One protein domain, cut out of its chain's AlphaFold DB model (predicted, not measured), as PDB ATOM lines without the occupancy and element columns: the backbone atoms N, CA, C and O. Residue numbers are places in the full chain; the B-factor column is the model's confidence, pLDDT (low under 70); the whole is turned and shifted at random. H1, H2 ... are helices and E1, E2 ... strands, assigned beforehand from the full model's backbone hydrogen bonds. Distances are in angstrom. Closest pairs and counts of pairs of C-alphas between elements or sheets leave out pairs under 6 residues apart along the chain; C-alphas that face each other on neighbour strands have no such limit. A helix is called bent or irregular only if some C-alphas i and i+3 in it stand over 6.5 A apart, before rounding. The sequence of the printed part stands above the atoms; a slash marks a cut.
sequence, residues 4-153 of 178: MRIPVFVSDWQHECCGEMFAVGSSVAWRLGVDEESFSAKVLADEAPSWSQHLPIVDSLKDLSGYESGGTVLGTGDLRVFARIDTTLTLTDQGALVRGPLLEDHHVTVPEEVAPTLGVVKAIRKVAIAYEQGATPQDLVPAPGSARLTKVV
ATOM      1  N   MET A   4      39.859  19.462 164.691       95.44
ATOM      2  CA  MET A   4      39.781  18.977 166.065       95.44
ATOM      3  C   MET A   4      41.182  18.641 166.573       95.44
ATOM      4  O   MET A   4      41.994  18.073 165.851       95.44
ATOM      5  N   ARG A   5      41.481  18.993 167.827       95.88
ATOM      6  CA  ARG A   5      42.728  18.606 168.497       95.88
ATOM      7  C   ARG A   5      42.439  17.430 169.418       95.88
ATOM      8  O   ARG A   5      41.656  17.585 170.354       95.88
ATOM      9  N   ILE A   6      43.064  16.292 169.146       95.38
ATOM     10  CA  ILE A   6      42.898  15.054 169.911       95.38
ATOM     11  C   ILE A   6      44.210  14.682 170.621       95.38
ATOM     12  O   ILE A   6      45.287  14.890 170.050       95.38
ATOM     13  N   PRO A   7      44.156  14.170 171.860       94.62
ATOM     14  CA  PRO A   7      45.315  13.578 172.511       94.62
ATOM     15  C   PRO A   7      45.560  12.164 171.976       94.62
ATOM     16  O   PRO A   7      44.645  11.346 171.927       94.62
ATOM     17  N   VAL A   8      46.803  11.875 171.605       94.19
ATOM     18  CA  VAL A   8      47.261  10.553 171.166       94.19
ATOM     19  C   VAL A   8      48.468  10.152 172.004       94.19
ATOM     20  O   VAL A   8      49.420  10.924 172.120       94.19
ATOM     21  N   PHE A   9      48.433   8.968 172.601       93.69
ATOM     22  CA  PHE A   9      49.575   8.360 173.265       93.69
ATOM     23  C   PHE A   9      50.296   7.426 172.293       93.69
ATOM     24  O   PHE A   9      49.675   6.563 171.679       93.69
ATOM     25  N   VAL A  10      51.607   7.611 172.163       93.75
ATOM     26  CA  VAL A  10      52.502   6.760 171.371       93.75
ATOM     27  C   VAL A  10      53.454   6.088 172.349       93.75
ATOM     28  O   VAL A  10      54.235   6.785 173.003       93.75
ATOM     29  N   SER A  11      53.375   4.767 172.499       91.44
ATOM     30  CA  SER A  11      54.186   4.053 173.493       91.44
ATOM     31  C   SER A  11      55.673   4.020 173.115       91.44
ATOM     32  O   SER A  11      56.031   4.026 171.933       91.44
ATOM     33  N   ASP A  12      56.550   3.992 174.123       91.88
ATOM     34  CA  ASP A  12      58.004   3.912 173.936       91.88
ATOM     35  C   ASP A  12      58.405   2.706 173.084       91.88
ATOM     36  O   ASP A  12      59.102   2.871 172.087       91.88
ATOM     37  N   TRP A  13      57.914   1.515 173.420       87.38
ATOM     38  CA  TRP A  13      58.269   0.275 172.736       87.38
ATOM     39  C   TRP A  13      57.853   0.296 171.259       87.38
ATOM     40  O   TRP A  13      58.639  -0.129 170.408       87.38
ATOM     41  N   GLN A  14      56.656   0.801 170.930       85.94
ATOM     42  CA  GLN A  14      56.204   0.868 169.534       85.94
ATOM     43  C   GLN A  14      57.055   1.864 168.752       85.94
ATOM     44  O   GLN A  14      57.542   1.545 167.664       85.94
ATOM     45  N   HIS A  15      57.326   3.026 169.347       89.12
ATOM     46  CA  HIS A  15      58.181   4.060 168.769       89.12
ATOM     47  C   HIS A  15      59.628   3.584 168.541       89.12
ATOM     48  O   HIS A  15      60.224   3.812 167.485       89.12
ATOM     49  N   GLU A  16      60.191   2.872 169.515       89.94
ATOM     50  CA  GLU A  16      61.559   2.348 169.514       89.94
ATOM     51  C   GLU A  16      61.752   1.115 168.626       89.94
ATOM     52  O   GLU A  16      62.866   0.869 168.149       89.94
ATOM     53  N   CYS A  17      60.696   0.339 168.371       87.38
ATOM     54  CA  CYS A  17      60.762  -0.876 167.559       87.38
ATOM     55  C   CYS A  17      60.451  -0.612 166.083       87.38
ATOM     56  O   CYS A  17      61.240  -0.984 165.210       87.38
ATOM     57  N   CYS A  18      59.360   0.097 165.795       85.81
ATOM     58  CA  CYS A  18      58.829   0.228 164.435       85.81
ATOM     59  C   CYS A  18      58.340   1.641 164.089       85.81
ATOM     60  O   CYS A  18      58.176   1.930 162.908       85.81
ATOM     61  N   GLY A  19      58.152   2.519 165.075       86.50
ATOM     62  CA  GLY A  19      57.581   3.844 164.856       86.50
ATOM     63  C   GLY A  19      58.484   4.778 164.055       86.50
ATOM     64  O   GLY A  19      59.717   4.788 164.189       86.50
ATOM     65  N   GLU A  20      57.850   5.584 163.213       91.19
ATOM     66  CA  GLU A  20      58.516   6.660 162.491       91.19
ATOM     67  C   GLU A  20      58.795   7.840 163.427       91.19
ATOM     68  O   GLU A  20      58.000   8.169 164.306       91.19
ATOM     69  N   MET A  21      59.936   8.510 163.239       95.38
ATOM     70  CA  MET A  21      60.206   9.747 163.972       95.38
ATOM     71  C   MET A  21      59.290  10.860 163.462       95.38
ATOM     72  O   MET A  21      59.119  11.022 162.255       95.38
ATOM     73  N   PHE A  22      58.774  11.684 164.369       97.06
ATOM     74  CA  PHE A  22      57.929  12.823 164.026       97.06
ATOM     75  C   PHE A  22      58.323  14.080 164.804       97.06
ATOM     76  O   PHE A  22      58.957  14.037 165.861       97.06
ATOM     77  N   ALA A  23      57.934  15.228 164.262       98.31
ATOM     78  CA  ALA A  23      58.166  16.536 164.846       98.31
ATOM     79  C   ALA A  23      56.877  17.354 164.860       98.31
ATOM     80  O   ALA A  23      55.891  17.036 164.194       98.31
ATOM     81  N   VAL A  24      56.870  18.440 165.626       98.69
ATOM     82  CA  VAL A  24      55.796  19.430 165.543       98.69
ATOM     83  C   VAL A  24      55.729  19.961 164.109       98.69
ATOM     84  O   VAL A  24      56.717  20.447 163.567       98.69
ATOM     85  N   GLY A  25      54.546  19.866 163.501       98.44
ATOM     86  CA  GLY A  25      54.304  20.195 162.099       98.44
ATOM     87  C   GLY A  25      54.325  18.999 161.146       98.44
ATOM     88  O   GLY A  25      53.890  19.163 160.009       98.44
ATOM     89  N   SER A  26      54.758  17.810 161.582       98.50
ATOM     90  CA  SER A  26      54.689  16.594 160.764       98.50
ATOM     91  C   SER A  26      53.243  16.225 160.441       98.50
ATOM     92  O   SER A  26      52.396  16.192 161.338       98.50
ATOM     93  N   SER A  27      52.987  15.900 159.173       98.19
ATOM     94  CA  SER A  27      51.803  15.143 158.768       98.19
ATOM     95  C   SER A  27      52.028  13.667 159.069       98.19
ATOM     96  O   SER A  27      53.094  13.140 158.755       98.19
ATOM     97  N   VAL A  28      51.037  13.013 159.662       97.56
ATOM     98  CA  VAL A  28      51.101  11.602 160.059       97.56
ATOM     99  C   VAL A  28      49.849  10.855 159.612       97.56
ATOM    100  O   VAL A  28      48.794  11.460 159.403       97.56
ATOM    101  N   ALA A  29      49.987   9.539 159.478       97.06
ATOM    102  CA  ALA A  29      48.902   8.608 159.211       97.06
ATOM    103  C   ALA A  29      48.952   7.502 160.273       97.06
ATOM    104  O   ALA A  29      49.761   6.583 160.175       97.06
ATOM    105  N   TRP A  30      48.120   7.617 161.306       96.69
ATOM    106  CA  TRP A  30      48.178   6.761 162.494       96.69
ATOM    107  C   TRP A  30      46.929   5.915 162.650       96.69
ATOM    108  O   TRP A  30      45.810   6.410 162.521       96.69
ATOM    109  N   ARG A  31      47.102   4.636 162.975       95.38
ATOM    110  CA  ARG A  31      45.986   3.788 163.390       95.38
ATOM    111  C   ARG A  31      45.757   3.999 164.876       95.38
ATOM    112  O   ARG A  31      46.689   3.879 165.662       95.38
ATOM    113  N   LEU A  32      44.531   4.374 165.232       94.94
ATOM    114  CA  LEU A  32      44.190   4.768 166.592       94.94
ATOM    115  C   LEU A  32      43.201   3.780 167.204       94.94
ATOM    116  O   LEU A  32      42.188   3.449 166.588       94.94
ATOM    117  N   GLY A  33      43.486   3.344 168.425       92.44
ATOM    118  CA  GLY A  33      42.599   2.546 169.261       92.44
ATOM    119  C   GLY A  33      42.058   3.350 170.441       92.44
ATOM    120  O   GLY A  33      42.663   4.333 170.875       92.44
ATOM    121  N   VAL A  34      40.912   2.929 170.975       89.81
ATOM    122  CA  VAL A  34      40.425   3.449 172.258       89.81
ATOM    123  C   VAL A  34      41.296   2.906 173.394       89.81
ATOM    124  O   VAL A  34      41.580   1.710 173.442       89.81
ATOM    125  N   ASP A  35      41.677   3.783 174.321       75.19
ATOM    126  CA  ASP A  35      42.441   3.443 175.518       75.19
ATOM    127  C   ASP A  35      41.603   3.640 176.796       75.19
ATOM    128  O   ASP A  35      41.709   4.662 177.473       75.19
ATOM    129  N   GLU A  36      40.726   2.683 177.118       61.44
ATOM    130  CA  GLU A  36      39.875   2.802 178.318       61.44
ATOM    131  C   GLU A  36      40.492   2.181 179.577       61.44
ATOM    132  O   GLU A  36      40.208   2.628 180.687       61.44
ATOM    133  N   GLU A  37      41.364   1.180 179.423       57.56
ATOM    134  CA  GLU A  37      41.964   0.455 180.552       57.56
ATOM    135  C   GLU A  37      43.489   0.338 180.488       57.56
ATOM    136  O   GLU A  37      44.088  -0.294 181.373       57.56
ATOM    137  N   SER A  38      44.153   0.916 179.479       61.84
ATOM    138  CA  SER A  38      45.593   0.732 179.404       61.84
ATOM    139  C   SER A  38      46.296   1.450 180.547       61.84
ATOM    140  O   SER A  38      45.832   2.401 181.188       61.84
ATOM    141  N   PHE A  39      47.493   0.942 180.782       62.88
ATOM    142  CA  PHE A  39      48.538   1.573 181.551       62.88
ATOM    143  C   PHE A  39      48.607   3.097 181.352       62.88
ATOM    144  O   PHE A  39      48.756   3.824 182.330       62.88
ATOM    145  N   SER A  40      48.439   3.590 180.121       65.94
ATOM    146  CA  SER A  40      48.567   5.012 179.799       65.94
ATOM    147  C   SER A  40      47.464   5.856 180.451       65.94
ATOM    148  O   SER A  40      47.778   6.868 181.077       65.94
ATOM    149  N   ALA A  41      46.207   5.398 180.443       65.44
ATOM    150  CA  ALA A  41      45.094   6.092 181.093       65.44
ATOM    151  C   ALA A  41      45.279   6.197 182.619       65.44
ATOM    152  O   ALA A  41      45.025   7.247 183.210       65.44
ATOM    153  N   LYS A  42      45.787   5.136 183.264       68.38
ATOM    154  CA  LYS A  42      46.070   5.123 184.716       68.38
ATOM    155  C   LYS A  42      47.226   6.043 185.090       68.38
ATOM    156  O   LYS A  42      47.227   6.656 186.152       68.38
ATOM    157  N   VAL A  43      48.220   6.105 184.217       72.69
ATOM    158  CA  VAL A  43      49.461   6.833 184.448       72.69
ATOM    159  C   VAL A  43      49.311   8.320 184.145       72.69
ATOM    160  O   VAL A  43      49.879   9.151 184.849       72.69
ATOM    161  N   LEU A  44      48.528   8.661 183.125       73.81
ATOM    162  CA  LEU A  44      48.302  10.032 182.693       73.81
ATOM    163  C   LEU A  44      47.096  10.693 183.367       73.81
ATOM    164  O   LEU A  44      46.847  11.849 183.069       73.81
ATOM    165  N   ALA A  45      46.347  10.004 184.230       65.25
ATOM    166  CA  ALA A  45      45.011  10.413 184.683       65.25
ATOM    167  C   ALA A  45      44.848  11.913 185.028       65.25
ATOM    168  O   ALA A  45      43.913  12.542 184.535       65.25
ATOM    169  N   ASP A  46      45.766  12.495 185.808       67.31
ATOM    170  CA  ASP A  46      45.701  13.914 186.203       67.31
ATOM    171  C   ASP A  46      46.381  14.872 185.200       67.31
ATOM    172  O   ASP A  46      46.139  16.079 185.213       67.31
ATOM    173  N   GLU A  47      47.231  14.343 184.321       70.06
ATOM    174  CA  GLU A  47      48.133  15.099 183.438       70.06
ATOM    175  C   GLU A  47      47.693  15.077 181.959       70.06
ATOM    176  O   GLU A  47      48.104  15.921 181.154       70.06
ATOM    177  N   ALA A  48      46.854  14.116 181.564       67.06
ATOM    178  CA  ALA A  48      46.287  14.030 180.227       67.06
ATOM    179  C   ALA A  48      45.176  15.073 180.039       67.06
ATOM    180  O   ALA A  48      44.383  15.333 180.945       67.06
ATOM    181  N   PRO A  49      45.046  15.640 178.827       68.94
ATOM    182  CA  PRO A  49      43.915  16.485 178.491       68.94
ATOM    183  C   PRO A  49      42.595  15.757 178.750       68.94
ATOM    184  O   PRO A  49      42.393  14.639 178.270       68.94
ATOM    185  N   SER A  50      41.660  16.433 179.421       76.12
ATOM    186  CA  SER A  50      40.264  16.011 179.504       76.12
ATOM    187  C   SER A  50      39.601  16.182 178.132       76.12
ATOM    188  O   SER A  50      38.880  17.150 177.879       76.12
ATOM    189  N   TRP A  51      39.910  15.284 177.203       88.62
ATOM    190  CA  TRP A  51      39.281  15.235 175.894       88.62
ATOM    191  C   TRP A  51      38.126  14.243 175.921       88.62
ATOM    192  O   TRP A  51      38.241  13.148 176.474       88.62
ATOM    193  N   SER A  52      37.008  14.628 175.317       91.38
ATOM    194  CA  SER A  52      35.941  13.690 175.009       91.38
ATOM    195  C   SER A  52      35.168  14.127 173.783       91.38
ATOM    196  O   SER A  52      34.872  15.315 173.639       91.38
ATOM    197  N   GLN A  53      34.768  13.168 172.960       94.12
ATOM    198  CA  GLN A  53      34.000  13.423 171.754       94.12
ATOM    199  C   GLN A  53      33.019  12.284 171.506       94.12
ATOM    200  O   GLN A  53      33.368  11.110 171.611       94.12
ATOM    201  N   HIS A  54      31.788  12.635 171.138       95.81
ATOM    202  CA  HIS A  54      30.865  11.653 170.589       95.81
ATOM    203  C   HIS A  54      31.230  11.395 169.126       95.81
ATOM    204  O   HIS A  54      31.199  12.329 168.318       95.81
ATOM    205  N   LEU A  55      31.593  10.157 168.799       96.62
ATOM    206  CA  LEU A  55      31.981   9.736 167.456       96.62
ATOM    207  C   LEU A  55      30.949   8.750 166.903       96.62
ATOM    208  O   LEU A  55      30.637   7.776 167.593       96.62
ATOM    209  N   PRO A  56      30.415   8.973 165.689       97.44
ATOM    210  CA  PRO A  56      29.485   8.040 165.075       97.44
ATOM    211  C   PRO A  56      30.196   6.764 164.625       97.44
ATOM    212  O   PRO A  56      31.401   6.764 164.359       97.44
ATOM    213  N   ILE A  57      29.424   5.683 164.513       96.12
ATOM    214  CA  ILE A  57      29.877   4.437 163.892       96.12
ATOM    215  C   ILE A  57      30.028   4.682 162.392       96.12
ATOM    216  O   ILE A  57      29.084   5.122 161.736       96.12
ATOM    217  N   VAL A  58      31.213   4.390 161.860       96.06
ATOM    218  CA  VAL A  58      31.498   4.474 160.420       96.06
ATOM    219  C   VAL A  58      31.672   3.100 159.787       96.06
ATOM    220  O   VAL A  58      31.418   2.962 158.595       96.06
ATOM    221  N   ASP A  59      32.070   2.094 160.572       93.31
ATOM    222  CA  ASP A  59      32.191   0.715 160.102       93.31
ATOM    223  C   ASP A  59      32.086  -0.302 161.253       93.31
ATOM    224  O   ASP A  59      32.218   0.031 162.435       93.31
ATOM    225  N   SER A  60      31.844  -1.564 160.913       89.38
ATOM    226  CA  SER A  60      31.853  -2.703 161.830       89.38
ATOM    227  C   SER A  60      32.584  -3.874 161.187       89.38
ATOM    228  O   SER A  60      32.113  -4.459 160.213       89.38
ATOM    229  N   LEU A  61      33.722  -4.236 161.769       85.94
ATOM    230  CA  LEU A  61      34.604  -5.271 161.253       85.94
ATOM    231  C   LEU A  61      34.315  -6.595 161.965       85.94
ATOM    232  O   LEU A  61      34.398  -6.695 163.191       85.94
ATOM    233  N   LYS A  62      33.972  -7.616 161.177       83.00
ATOM    234  CA  LYS A  62      33.742  -8.993 161.630       83.00
ATOM    235  C   LYS A  62      34.829  -9.902 161.069       83.00
ATOM    236  O   LYS A  62      35.378  -9.607 160.013       83.00
ATOM    237  N   ASP A  63      35.094 -11.005 161.764       70.81
ATOM    238  CA  ASP A  63      35.951 -12.098 161.286       70.81
ATOM    239  C   ASP A  63      37.376 -11.665 160.889       70.81
ATOM    240  O   ASP A  63      37.951 -12.147 159.912       70.81
ATOM    241  N   LEU A  64      37.962 -10.749 161.661       68.44
ATOM    242  CA  LEU A  64      39.331 -10.285 161.458       68.44
ATOM    243  C   LEU A  64      40.322 -11.372 161.895       68.44
ATOM    244  O   LEU A  64      40.413 -11.714 163.074       68.44
ATOM    245  N   SER A  65      41.085 -11.927 160.953       59.31
ATOM    246  CA  SER A  65      42.089 -12.951 161.259       59.31
ATOM    247  C   SER A  65      43.109 -12.425 162.276       59.31
ATOM    248  O   SER A  65      43.765 -11.420 162.019       59.31
ATOM    249  N   GLY A  66      43.250 -13.100 163.422       63.31
ATOM    250  CA  GLY A  66      44.140 -12.679 164.516       63.31
ATOM    251  C   GLY A  66      43.465 -11.855 165.621       63.31
ATOM    252  O   GLY A  66      44.047 -11.702 166.689       63.31
ATOM    253  N   TYR A  67      42.221 -11.416 165.413       61.88
ATOM    254  CA  TYR A  67      41.384 -10.788 166.433       61.88
ATOM    255  C   TYR A  67      40.152 -11.660 166.620       61.88
ATOM    256  O   TYR A  67      39.225 -11.616 165.816       61.88
ATOM    257  N   GLU A  68      40.132 -12.468 167.679       54.62
ATOM    258  CA  GLU A  68      39.124 -13.520 167.887       54.62
ATOM    259  C   GLU A  68      37.668 -13.013 167.957       54.62
ATOM    260  O   GLU A  68      36.738 -13.810 168.057       54.62
ATOM    261  N   SER A  69      37.446 -11.696 167.917       65.44
ATOM    262  CA  SER A  69      36.186 -11.093 168.326       65.44
ATOM    263  C   SER A  69      35.757  -9.836 167.522       65.44
ATOM    264  O   SER A  69      34.624  -9.382 167.665       65.44
ATOM    265  N   GLY A  70      36.566  -9.337 166.574       82.69
ATOM    266  CA  GLY A  70      36.205  -8.190 165.716       82.69
ATOM    267  C   GLY A  70      36.158  -6.833 166.445       82.69
ATOM    268  O   GLY A  70      36.709  -6.676 167.537       82.69
ATOM    269  N   GLY A  71      35.520  -5.822 165.844       90.44
ATOM    270  CA  GLY A  71      35.364  -4.506 166.477       90.44
ATOM    271  C   GLY A  71      34.614  -3.465 165.646       90.44
ATOM    272  O   GLY A  71      34.148  -3.725 164.536       90.44
ATOM    273  N   THR A  72      34.492  -2.263 166.195       93.19
ATOM    274  CA  THR A  72      33.758  -1.138 165.606       93.19
ATOM    275  C   THR A  72      34.715  -0.003 165.277       93.19
ATOM    276  O   THR A  72      35.576   0.349 166.082       93.19
ATOM    277  N   VAL A  73      34.548   0.602 164.102       95.31
ATOM    278  CA  VAL A  73      35.274   1.817 163.731       95.31
ATOM    279  C   VAL A  73      34.366   3.014 163.973       95.31
ATOM    280  O   VAL A  73      33.259   3.102 163.435       95.31
ATOM    281  N   LEU A  74      34.852   3.943 164.788       96.75
ATOM    282  CA  LEU A  74      34.229   5.222 165.096       96.75
ATOM    283  C   LEU A  74      34.984   6.333 164.367       96.75
ATOM    284  O   LEU A  74      36.207   6.264 164.228       96.75
ATOM    285  N   GLY A  75      34.300   7.378 163.908       96.81
ATOM    286  CA  GLY A  75      35.022   8.437 163.211       96.81
ATOM    287  C   GLY A  75      34.197   9.572 162.638       96.81
ATOM    288  O   GLY A  75      32.981   9.505 162.524       96.81
ATOM    289  N   THR A  76      34.889  10.636 162.256       96.31
ATOM    290  CA  THR A  76      34.337  11.791 161.539       96.31
ATOM    291  C   THR A  76      35.472  12.466 160.769       96.31
ATOM    292  O   THR A  76      36.607  12.436 161.238       96.31
ATOM    293  N   GLY A  77      35.212  12.992 159.568       95.31
ATOM    294  CA  GLY A  77      36.261  13.522 158.683       95.31
ATOM    295  C   GLY A  77      37.418  12.538 158.487       95.31
ATOM    296  O   GLY A  77      37.188  11.405 158.050       95.31
ATOM    297  N   ASP A  78      38.626  12.950 158.872       97.06
ATOM    298  CA  ASP A  78      39.863  12.160 158.825       97.06
ATOM    299  C   ASP A  78      40.134  11.347 160.101       97.06
ATOM    300  O   ASP A  78      41.053  10.534 160.126       97.06
ATOM    301  N   LEU A  79      39.336  11.507 161.161       97.50
ATOM    302  CA  LEU A  79      39.484  10.748 162.402       97.50
ATOM    303  C   LEU A  79      38.881   9.345 162.274       97.50
ATOM    304  O   LEU A  79      37.684   9.199 162.014       97.50
ATOM    305  N   ARG A  80      39.687   8.310 162.513       97.38
ATOM    306  CA  ARG A  80      39.288   6.898 162.609       97.38
ATOM    307  C   ARG A  80      39.830   6.289 163.895       97.38
ATOM    308  O   ARG A  80      41.033   6.322 164.142       97.38
ATOM    309  N   VAL A  81      38.935   5.728 164.698       95.50
ATOM    310  CA  VAL A  81      39.248   5.129 165.996       95.50
ATOM    311  C   VAL A  81      38.641   3.738 166.058       95.50
ATOM    312  O   VAL A  81      37.440   3.573 165.845       95.50
ATOM    313  N   PHE A  82      39.460   2.739 166.355       94.19
ATOM    314  CA  PHE A  82      39.017   1.365 166.517       94.19
ATOM    315  C   PHE A  82      38.675   1.070 167.978       94.19
ATOM    316  O   PHE A  82      39.496   1.248 168.880       94.19
ATOM    317  N   ALA A  83      37.456   0.594 168.202       91.56
ATOM    318  CA  ALA A  83      36.995   0.056 169.470       91.56
ATOM    319  C   ALA A  83      36.851  -1.464 169.324       91.56
ATOM    320  O   ALA A  83      36.015  -1.948 168.558       91.56
ATOM    321  N   ARG A  84      37.682  -2.225 170.041       86.75
ATOM    322  CA  ARG A  84      37.571  -3.690 170.092       86.75
ATOM    323  C   ARG A  84      36.245  -4.099 170.724       86.75
ATOM    324  O   ARG A  84      35.723  -3.373 171.557       86.75
ATOM    325  N   ILE A  85      35.715  -5.271 170.388       79.62
ATOM    326  CA  ILE A  85      34.430  -5.723 170.951       79.62
ATOM    327  C   ILE A  85      34.464  -5.966 172.472       79.62
ATOM    328  O   ILE A  85      33.426  -5.916 173.121       79.62
ATOM    329  N   ASP A  86      35.643  -6.240 173.034       74.75
ATOM    330  CA  ASP A  86      35.877  -6.444 174.469       74.75
ATOM    331  C   ASP A  86      36.141  -5.133 175.224       74.75
ATOM    332  O   ASP A  86      36.498  -5.146 176.400       74.75
ATOM    333  N   THR A  87      35.951  -3.994 174.557       75.44
ATOM    334  CA  THR A  87      36.012  -2.677 175.184       75.44
ATOM    335  C   THR A  87      34.905  -2.493 176.225       75.44
ATOM    336  O   THR A  87      33.792  -3.005 176.090       75.44
ATOM    337  N   THR A  88      35.187  -1.684 177.241       81.06
ATOM    338  CA  THR A  88      34.179  -1.161 178.173       81.06
ATOM    339  C   THR A  88      33.344  -0.023 177.571       81.06
ATOM    340  O   THR A  88      32.352   0.402 178.177       81.06
ATOM    341  N   LEU A  89      33.700   0.446 176.369       85.75
ATOM    342  CA  LEU A  89      33.040   1.551 175.694       85.75
ATOM    343  C   LEU A  89      31.590   1.182 175.383       85.75
ATOM    344  O   LEU A  89      31.290   0.219 174.675       85.75
ATOM    345  N   THR A  90      30.664   2.000 175.873       89.69
ATOM    346  CA  THR A  90      29.242   1.816 175.577       89.69
ATOM    347  C   THR A  90      28.925   2.326 174.173       89.69
ATOM    348  O   THR A  90      28.905   3.535 173.932       89.69
ATOM    349  N   LEU A  91      28.643   1.401 173.255       90.19
ATOM    350  CA  LEU A  91      28.173   1.703 171.904       90.19
ATOM    351  C   LEU A  91      26.653   1.926 171.884       90.19
ATOM    352  O   LEU A  91      25.889   1.209 172.529       90.19
ATOM    353  N   THR A  92      26.214   2.905 171.097       91.88
ATOM    354  CA  THR A  92      24.804   3.169 170.780       91.88
ATOM    355  C   THR A  92      24.609   3.205 169.266       91.88
ATOM    356  O   THR A  92      25.576   3.338 168.515       91.88
ATOM    357  N   ASP A  93      23.355   3.205 168.808       89.25
ATOM    358  CA  ASP A  93      23.020   3.356 167.384       89.25
ATOM    359  C   ASP A  93      23.549   4.662 166.763       89.25
ATOM    360  O   ASP A  93      23.609   4.792 165.543       89.25
ATOM    361  N   GLN A  94      23.893   5.657 167.585       88.38
ATOM    362  CA  GLN A  94      24.413   6.943 167.125       88.38
ATOM    363  C   GLN A  94      25.939   7.033 167.175       88.38
ATOM    364  O   GLN A  94      26.490   8.031 166.712       88.38
ATOM    365  N   GLY A  95      26.632   6.041 167.740       94.69
ATOM    366  CA  GLY A  95      28.045   6.167 168.082       94.69
ATOM    367  C   GLY A  95      28.342   5.904 169.546       94.69
ATOM    368  O   GLY A  95      27.562   5.274 170.261       94.69
ATOM    369  N   ALA A  96      29.486   6.415 169.985       94.56
ATOM    370  CA  ALA A  96      29.929   6.323 171.365       94.56
ATOM    371  C   ALA A  96      30.674   7.582 171.808       94.56
ATOM    372  O   ALA A  96      31.253   8.312 170.999       94.56
ATOM    373  N   LEU A  97      30.659   7.830 173.116       93.25
ATOM    374  CA  LEU A  97      31.427   8.901 173.736       93.25
ATOM    375  C   LEU A  97      32.833   8.401 174.060       93.25
ATOM    376  O   LEU A  97      33.026   7.724 175.064       93.25
ATOM    377  N   VAL A  98      33.803   8.779 173.238       91.31
ATOM    378  CA  VAL A  98      35.213   8.446 173.457       91.31
ATOM    379  C   VAL A  98      35.843   9.489 174.374       91.31
ATOM    380  O   VAL A  98      35.508  10.676 174.290       91.31
ATOM    381  N   ARG A  99      36.724   9.054 175.280       88.00
ATOM    382  CA  ARG A  99      37.360   9.894 176.302       88.00
ATOM    383  C   ARG A  99      38.856   9.611 176.389       88.00
ATOM    384  O   ARG A  99      39.275   8.483 176.174       88.00
ATOM    385  N   GLY A 100      39.616  10.627 176.787       87.12
ATOM    386  CA  GLY A 100      41.043  10.499 177.071       87.12
ATOM    387  C   GLY A 100      41.916  10.362 175.819       87.12
ATOM    388  O   GLY A 100      41.443  10.588 174.702       87.12
ATOM    389  N   PRO A 101      43.213  10.067 176.007       90.06
ATOM    390  CA  PRO A 101      44.134   9.796 174.913       90.06
ATOM    391  C   PRO A 101      43.672   8.601 174.080       90.06
ATOM    392  O   PRO A 101      43.220   7.598 174.618       90.06
ATOM    393  N   LEU A 102      43.828   8.698 172.765       92.25
ATOM    394  CA  LEU A 102      43.768   7.540 171.879       92.25
ATOM    395  C   LEU A 102      45.143   6.878 171.819       92.25
ATOM    396  O   LEU A 102      46.153   7.573 171.910       92.25
ATOM    397  N   LEU A 103      45.200   5.564 171.634       91.19
ATOM    398  CA  LEU A 103      46.464   4.842 171.509       91.19
ATOM    399  C   LEU A 103      46.852   4.725 170.037       91.19
ATOM    400  O   LEU A 103      46.073   4.206 169.239       91.19
ATOM    401  N   GLU A 104      48.039   5.201 169.684       93.31
ATOM    402  CA  GLU A 104      48.656   4.881 168.398       93.31
ATOM    403  C   GLU A 104      49.108   3.419 168.409       93.31
ATOM    404  O   GLU A 104      49.706   2.967 169.383       93.31
ATOM    405  N   ASP A 105      48.776   2.673 167.355       87.81
ATOM    406  CA  ASP A 105      49.129   1.264 167.258       87.81
ATOM    407  C   ASP A 105      49.887   0.903 165.975       87.81
ATOM    408  O   ASP A 105      49.373   0.989 164.856       87.81
ATOM    409  N   HIS A 106      51.080   0.351 166.195       79.44
ATOM    410  CA  HIS A 106      51.944  -0.237 165.173       79.44
ATOM    411  C   HIS A 106      52.032  -1.775 165.240       79.44
ATOM    412  O   HIS A 106      52.705  -2.373 164.401       79.44
ATOM    413  N   HIS A 107      51.418  -2.436 166.231       66.38
ATOM    414  CA  HIS A 107      51.707  -3.841 166.561       66.38
ATOM    415  C   HIS A 107      50.455  -4.717 166.698       66.38
ATOM    416  O   HIS A 107      50.415  -5.600 167.548       66.38
ATOM    417  N   VAL A 108      49.479  -4.533 165.809       69.38
ATOM    418  CA  VAL A 108      48.309  -5.413 165.630       69.38
ATOM    419  C   VAL A 108      47.302  -5.410 166.786       69.38
ATOM    420  O   VAL A 108      46.658  -6.417 167.067       69.38
ATOM    421  N   THR A 109      47.114  -4.271 167.447       77.50
ATOM    422  CA  THR A 109      45.914  -4.018 168.268       77.50
ATOM    423  C   THR A 109      44.795  -3.367 167.449       77.50
ATOM    424  O   THR A 109      43.614  -3.580 167.733       77.50
ATOM    425  N   VAL A 110      45.156  -2.586 166.430       86.19
ATOM    426  CA  VAL A 110      44.247  -1.996 165.454       86.19
ATOM    427  C   VAL A 110      44.415  -2.732 164.116       86.19
ATOM    428  O   VAL A 110      45.528  -2.788 163.586       86.19
ATOM    429  N   PRO A 111      43.336  -3.302 163.550       88.56
ATOM    430  CA  PRO A 111      43.391  -4.040 162.289       88.56
ATOM    431  C   PRO A 111      43.922  -3.183 161.138       88.56
ATOM    432  O   PRO A 111      43.647  -1.982 161.065       88.56
ATOM    433  N   GLU A 112      44.659  -3.795 160.209       88.38
ATOM    434  CA  GLU A 112      45.236  -3.070 159.072       88.38
ATOM    435  C   GLU A 112      44.162  -2.490 158.141       88.38
ATOM    436  O   GLU A 112      44.402  -1.467 157.491       88.38
ATOM    437  N   GLU A 113      42.983  -3.114 158.129       89.62
ATOM    438  CA  GLU A 113      41.778  -2.711 157.409       89.62
ATOM    439  C   GLU A 113      41.207  -1.382 157.916       89.62
ATOM    440  O   GLU A 113      40.510  -0.685 157.174       89.62
ATOM    441  N   VAL A 114      41.510  -0.996 159.161       91.75
ATOM    442  CA  VAL A 114      41.136   0.321 159.674       91.75
ATOM    443  C   VAL A 114      41.998   1.364 158.974       91.75
ATOM    444  O   VAL A 114      43.223   1.407 159.136       91.75
ATOM    445  N   ALA A 115      41.340   2.223 158.193       94.94
ATOM    446  CA  ALA A 115      41.990   3.360 157.558       94.94
ATOM    447  C   ALA A 115      42.678   4.236 158.624       94.94
ATOM    448  O   ALA A 115      42.071   4.511 159.664       94.94
ATOM    449  N   PRO A 116      43.921   4.688 158.387       96.69
ATOM    450  CA  PRO A 116      44.628   5.513 159.352       96.69
ATOM    451  C   PRO A 116      43.945   6.874 159.513       96.69
ATOM    452  O   PRO A 116      43.419   7.444 158.557       96.69
ATOM    453  N   THR A 117      44.020   7.415 160.724       97.75
ATOM    454  CA  THR A 117      43.732   8.818 161.005       97.75
ATOM    455  C   THR A 117      44.816   9.693 160.400       97.75
ATOM    456  O   THR A 117      45.999   9.520 160.709       97.75
ATOM    457  N   LEU A 118      44.412  10.657 159.576       97.94
ATOM    458  CA  LEU A 118      45.316  11.661 159.022       97.94
ATOM    459  C   LEU A 118      45.305  12.907 159.901       97.94
ATOM    460  O   LEU A 118      44.249  13.400 160.299       97.94
ATOM    461  N   GLY A 119      46.486  13.434 160.208       97.94
ATOM    462  CA  GLY A 119      46.578  14.644 161.012       97.94
ATOM    463  C   GLY A 119      47.945  15.303 161.004       97.94
ATOM    464  O   GLY A 119      48.906  14.798 160.427       97.94
ATOM    465  N   VAL A 120      48.023  16.453 161.670       98.50
ATOM    466  CA  VAL A 120      49.252  17.235 161.839       98.50
ATOM    467  C   VAL A 120      49.603  17.343 163.314       98.50
ATOM    468  O   VAL A 120      48.800  17.819 164.122       98.50
ATOM    469  N   VAL A 121      50.828  16.969 163.668       98.56
ATOM    470  CA  VAL A 121      51.342  17.056 165.039       98.56
ATOM    471  C   VAL A 121      51.442  18.520 165.472       98.56
ATOM    472  O   VAL A 121      52.126  19.326 164.841       98.56
ATOM    473  N   LYS A 122      50.775  18.893 166.569       98.12
ATOM    474  CA  LYS A 122      50.771  20.269 167.105       98.12
ATOM    475  C   LYS A 122      51.573  20.438 168.386       98.12
ATOM    476  O   LYS A 122      52.032  21.544 168.665       98.12
ATOM    477  N   ALA A 123      51.724  19.383 169.176       97.50
ATOM    478  CA  ALA A 123      52.572  19.382 170.359       97.50
ATOM    479  C   ALA A 123      53.016  17.961 170.693       97.50
ATOM    480  O   ALA A 123      52.254  17.017 170.502       97.50
ATOM    481  N   ILE A 124      54.221  17.841 171.246       97.44
ATOM    482  CA  ILE A 124      54.787  16.579 171.711       97.44
ATOM    483  C   ILE A 124      55.250  16.783 173.153       97.44
ATOM    484  O   ILE A 124      55.926  17.767 173.475       97.44
ATOM    485  N   ARG A 125      54.876  15.857 174.032       95.38
ATOM    486  CA  ARG A 125      55.430  15.754 175.383       95.38
ATOM    487  C   ARG A 125      55.997  14.357 175.566       95.38
ATOM    488  O   ARG A 125      55.282  13.392 175.329       95.38
ATOM    489  N   LYS A 126      57.251  14.261 176.000       94.88
ATOM    490  CA  LYS A 126      57.798  13.029 176.575       94.88
ATOM    491  C   LYS A 126      57.063  12.738 177.873       94.88
ATOM    492  O   LYS A 126      56.869  13.661 178.664       94.88
ATOM    493  N   VAL A 127      56.688  11.484 178.071       93.00
ATOM    494  CA  VAL A 127      56.049  10.992 179.287       93.00
ATOM    495  C   VAL A 127      57.046  10.099 180.011       93.00
ATOM    496  O   VAL A 127      57.509   9.105 179.451       93.00
ATOM    497  N   ALA A 128      57.388  10.460 181.244       93.00
ATOM    498  CA  ALA A 128      58.221   9.641 182.118       93.00
ATOM    499  C   ALA A 128      57.563   9.476 183.488       93.00
ATOM    500  O   ALA A 128      56.977  10.430 183.998       93.00
ATOM    501  N   ILE A 129      57.648   8.287 184.085       91.88
ATOM    502  CA  ILE A 129      56.964   7.958 185.347       91.88
ATOM    503  C   ILE A 129      57.877   7.271 186.351       91.88
ATOM    504  O   ILE A 129      58.852   6.621 185.980       91.88
ATOM    505  N   ALA A 130      57.547   7.393 187.632       91.75
ATOM    506  CA  ALA A 130      58.193   6.594 188.661       91.75
ATOM    507  C   ALA A 130      57.512   5.224 188.768       91.75
ATOM    508  O   ALA A 130      56.320   5.073 188.489       91.75
ATOM    509  N   TYR A 131      58.281   4.236 189.208       90.31
ATOM    510  CA  TYR A 131      57.775   2.916 189.559       90.31
ATOM    511  C   TYR A 131      58.021   2.653 191.041       90.31
ATOM    512  O   TYR A 131      59.057   3.030 191.589       90.31
ATOM    513  N   GLU A 132      57.070   1.975 191.666       90.81
ATOM    514  CA  GLU A 132      57.153   1.451 193.022       90.81
ATOM    515  C   GLU A 132      57.241  -0.076 192.992       90.81
ATOM    516  O   GLU A 132      56.828  -0.732 192.029       90.81
ATOM    517  N   GLN A 133      57.789  -0.654 194.061       93.00
ATOM    518  CA  GLN A 133      57.845  -2.102 194.215       93.00
ATOM    519  C   GLN A 133      56.432  -2.668 194.405       93.00
ATOM    520  O   GLN A 133      55.691  -2.234 195.286       93.00
ATOM    521  N   GLY A 134      56.084  -3.659 193.589       89.62
ATOM    522  CA  GLY A 134      54.848  -4.423 193.682       89.62
ATOM    523  C   GLY A 134      54.911  -5.567 194.698       89.62
ATOM    524  O   GLY A 134      55.703  -5.564 195.641       89.62
ATOM    525  N   ALA A 135      54.046  -6.565 194.503       89.44
ATOM    526  CA  ALA A 135      53.887  -7.684 195.432       89.44
ATOM    527  C   ALA A 135      55.123  -8.594 195.506       89.44
ATOM    528  O   ALA A 135      55.406  -9.168 196.559       89.44
ATOM    529  N   THR A 136      55.861  -8.725 194.401       91.06
ATOM    530  CA  THR A 136      57.129  -9.458 194.344       91.06
ATOM    531  C   THR A 136      58.295  -8.523 194.014       91.06
ATOM    532  O   THR A 136      58.069  -7.455 193.444       91.06
ATOM    533  N   PRO A 137      59.554  -8.914 194.308       85.69
ATOM    534  CA  PRO A 137      60.741  -8.142 193.931       85.69
ATOM    535  C   PRO A 137      60.871  -7.857 192.425       85.69
ATOM    536  O   PRO A 137      61.574  -6.927 192.040       85.69
ATOM    537  N   GLN A 138      60.219  -8.649 191.571       88.19
ATOM    538  CA  GLN A 138      60.226  -8.476 190.117       88.19
ATOM    539  C   GLN A 138      59.099  -7.565 189.618       88.19
ATOM    540  O   GLN A 138      59.178  -7.067 188.496       88.19
ATOM    541  N   ASP A 139      58.072  -7.332 190.435       87.19
ATOM    542  CA  ASP A 139      56.935  -6.510 190.049       87.19
ATOM    543  C   ASP A 139      57.268  -5.039 190.267       87.19
ATOM    544  O   ASP A 139      57.474  -4.600 191.396       87.19
ATOM    545  N   LEU A 140      57.280  -4.266 189.186       87.31
ATOM    546  CA  LEU A 140      57.287  -2.811 189.242       87.31
ATOM    547  C   LEU A 140      55.909  -2.306 188.830       87.31
ATOM    548  O   LEU A 140      55.432  -2.600 187.733       87.31
ATOM    549  N   VAL A 141      55.277  -1.534 189.707       87.12
ATOM    550  CA  VAL A 141      53.965  -0.930 189.466       87.12
ATOM    551  C   VAL A 141      54.160   0.572 189.271       87.12
ATOM    552  O   VAL A 141      54.933   1.172 190.017       87.12
ATOM    553  N   PRO A 142      53.507   1.210 188.286       87.56
ATOM    554  CA  PRO A 142      53.542   2.662 188.157       87.56
ATOM    555  C   PRO A 142      53.126   3.343 189.451       87.56
ATOM    556  O   PRO A 142      52.057   3.044 189.982       87.56
ATOM    557  N   ALA A 143      53.938   4.284 189.919       87.44
ATOM    558  CA  ALA A 143      53.560   5.148 191.023       87.44
ATOM    559  C   ALA A 143      52.447   6.098 190.533       87.44
ATOM    560  O   ALA A 143      52.692   6.875 189.597       87.44
ATOM    561  N   PRO A 144      51.227   6.053 191.098       81.44
ATOM    562  CA  PRO A 144      50.138   6.932 190.677       81.44
ATOM    563  C   PRO A 144      50.521   8.413 190.797       81.44
ATOM    564  O   PRO A 144      51.206   8.806 191.739       81.44
ATOM    565  N   GLY A 145      50.107   9.238 189.831       80.62
ATOM    566  CA  GLY A 145      50.406  10.679 189.826       80.62
ATOM    567  C   GLY A 145      51.887  11.035 189.634       80.62
ATOM    568  O   GLY A 145      52.269  12.191 189.787       80.62
ATOM    569  N   SER A 146      52.750  10.067 189.304       87.62
ATOM    570  CA  SER A 146      54.189  10.314 189.118       87.62
ATOM    571  C   SER A 146      54.578  10.782 187.715       87.62
ATOM    572  O   SER A 146      55.766  11.040 187.470       87.62
ATOM    573  N   ALA A 147      53.604  10.868 186.804       89.44
ATOM    574  CA  ALA A 147      53.831  11.247 185.423       89.44
ATOM    575  C   ALA A 147      54.444  12.644 185.324       89.44
ATOM    576  O   ALA A 147      53.975  13.613 185.913       89.44
ATOM    577  N   ARG A 148      55.512  12.739 184.538       90.75
ATOM    578  CA  ARG A 148      56.181  13.983 184.189       90.75
ATOM    579  C   ARG A 148      56.106  14.180 182.686       90.75
ATOM    580  O   ARG A 148      56.527  13.317 181.916       90.75
ATOM    581  N   LEU A 149      55.592  15.342 182.287       92.38
ATOM    582  CA  LEU A 149      55.468  15.750 180.894       92.38
ATOM    583  C   LEU A 149      56.546  16.775 180.534       92.38
ATOM    584  O   LEU A 149      56.514  17.918 180.992       92.38
ATOM    585  N   THR A 150      57.461  16.399 179.643       93.94
ATOM    586  CA  THR A 150      58.508  17.305 179.146       93.94
ATOM    587  C   THR A 150      58.256  17.636 177.682       93.94
ATOM    588  O   THR A 150      58.255  16.753 176.826       93.94
ATOM    589  N   LYS A 151      58.032  18.919 177.372       96.19
ATOM    590  CA  LYS A 151      57.810  19.374 175.991       96.19
ATOM    591  C   LYS A 151      59.051  19.136 175.136       96.19
ATOM    592  O   LYS A 151      60.156  19.499 175.531       96.19
ATOM    593  N   VAL A 152      58.835  18.605 173.940       97.12
ATOM    594  CA  VAL A 152      59.858  18.460 172.901       97.12
ATOM    595  C   VAL A 152      59.285  18.892 171.556       97.12
ATOM    596  O   VAL A 152      58.069  18.940 171.375       97.12
ATOM    597  N   VAL A 153      60.158  19.253 170.618       97.75
ATOM    598  CA  VAL A 153      59.754  19.645 169.256       97.75
ATOM    599  C   VAL A 153      59.870  18.497 168.257       97.75
ATOM    600  O   VAL A 153      59.225  18.541 167.217       97.75
TER     601      VAL A 153
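This is residues 4 to 153 of the 178 residues of an uncharacterized protein of Quadrisphaera granulorum (UniProt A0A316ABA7). A strongly twisted slab of six strands has the two-stranded sheet E4 E8 crossed over part of it as a small sandwich, while the long bent strand E10 arches past E1 to the hairpin of E11 and E12, far from the slab. E13 folds back along E10, and H2 sits between the slab's E1 and E9 and the far part of E10. The printed part has 150 residues, in the order E1 H1 E2 E3 H2 E4 to E13, and its class is mostly strand. The slab, E1 E9 E3 E7 E6 E5, is mixed; the sheets E2 E10 E13, E4 E8 and E11 E12 are antiparallel. The whole is compact, with a radius of gyration of the C-alphas of 16.0 A and spans of 43 by 39 by 29 A.

E1, residues 4 to 11, begins at C-alpha 4 (39.781, 18.977, 166.065) and is 22.0 A long. H1 is residues 12 to 17, E2 27 to 30, E3 32 to 34 and H2 39 to 44. E4 is residues 52 to 55 and E5 57 to 61; E6, 71 to 76, is 17.1 A long and E7, 79 to 84, is 16.5 A. E8 is residues 96 to 99 and E9 102 to 104. E10, residues 117 to 129, spans 27.7 A and bends by 94 degrees at residue 120. E11 is residues 131 to 133, E12 140 to 142 and E13 148 to 152, ending at C-alpha 152 (59.858, 18.460, 172.901).

The six-stranded sheet is only just strongly twisted, its C-alphas up to 4.1 A off the best plane. E1 and E9 are parallel, with N 9 and O 102 2.8 A apart, within hydrogen-bond range. E9 and E3 are antiparallel, with N 33 and O 103 at 2.8 A. E3 and E7 are parallel, with N 82 and O 32 at 2.8 A. E5, E6 and E7 form a meander, each strand the antiparallel neighbour of the one before, with N 61 and O 71 at 2.8 A and N 74 and O 81 at 2.8 A. E4 and E8, antiparallel with N 53 and O 98 at 2.9 A, make the other sheet of the sandwich, two sheets face to face, with strands at 90 degrees to those of the first; the closest C-alphas of E4 and E6, Leu 55 and Gly 75, are 5.4 A apart. E10 is staggered: it pairs with E2 over residues 117 to 120, N 117 and O 30 at 2.7 A, and with E13 over 124 to 128, N 126 and O 150 at 2.8 A. E11 and E12 form a hairpin, N 132 and O 141 at 2.8 A. H2 only grazes the sheets E1 E9 E3 E7 E6 E5 and E2 E10 E13; H1 is on neither. In H1 and H2 every O i to N i+4 pair is within hydrogen-bond range.

The C-alphas farthest apart, Gly 77 and Pro 137, are 48.1 A apart. The printed part has no cut. The links E7 to E8 and E9 to E10 are long. Mean pLDDT of the printed part is 87.5; residues 36 to 42, 45 to 46, 48 to 49, 64 to 69 and 107 to 108 are under 70.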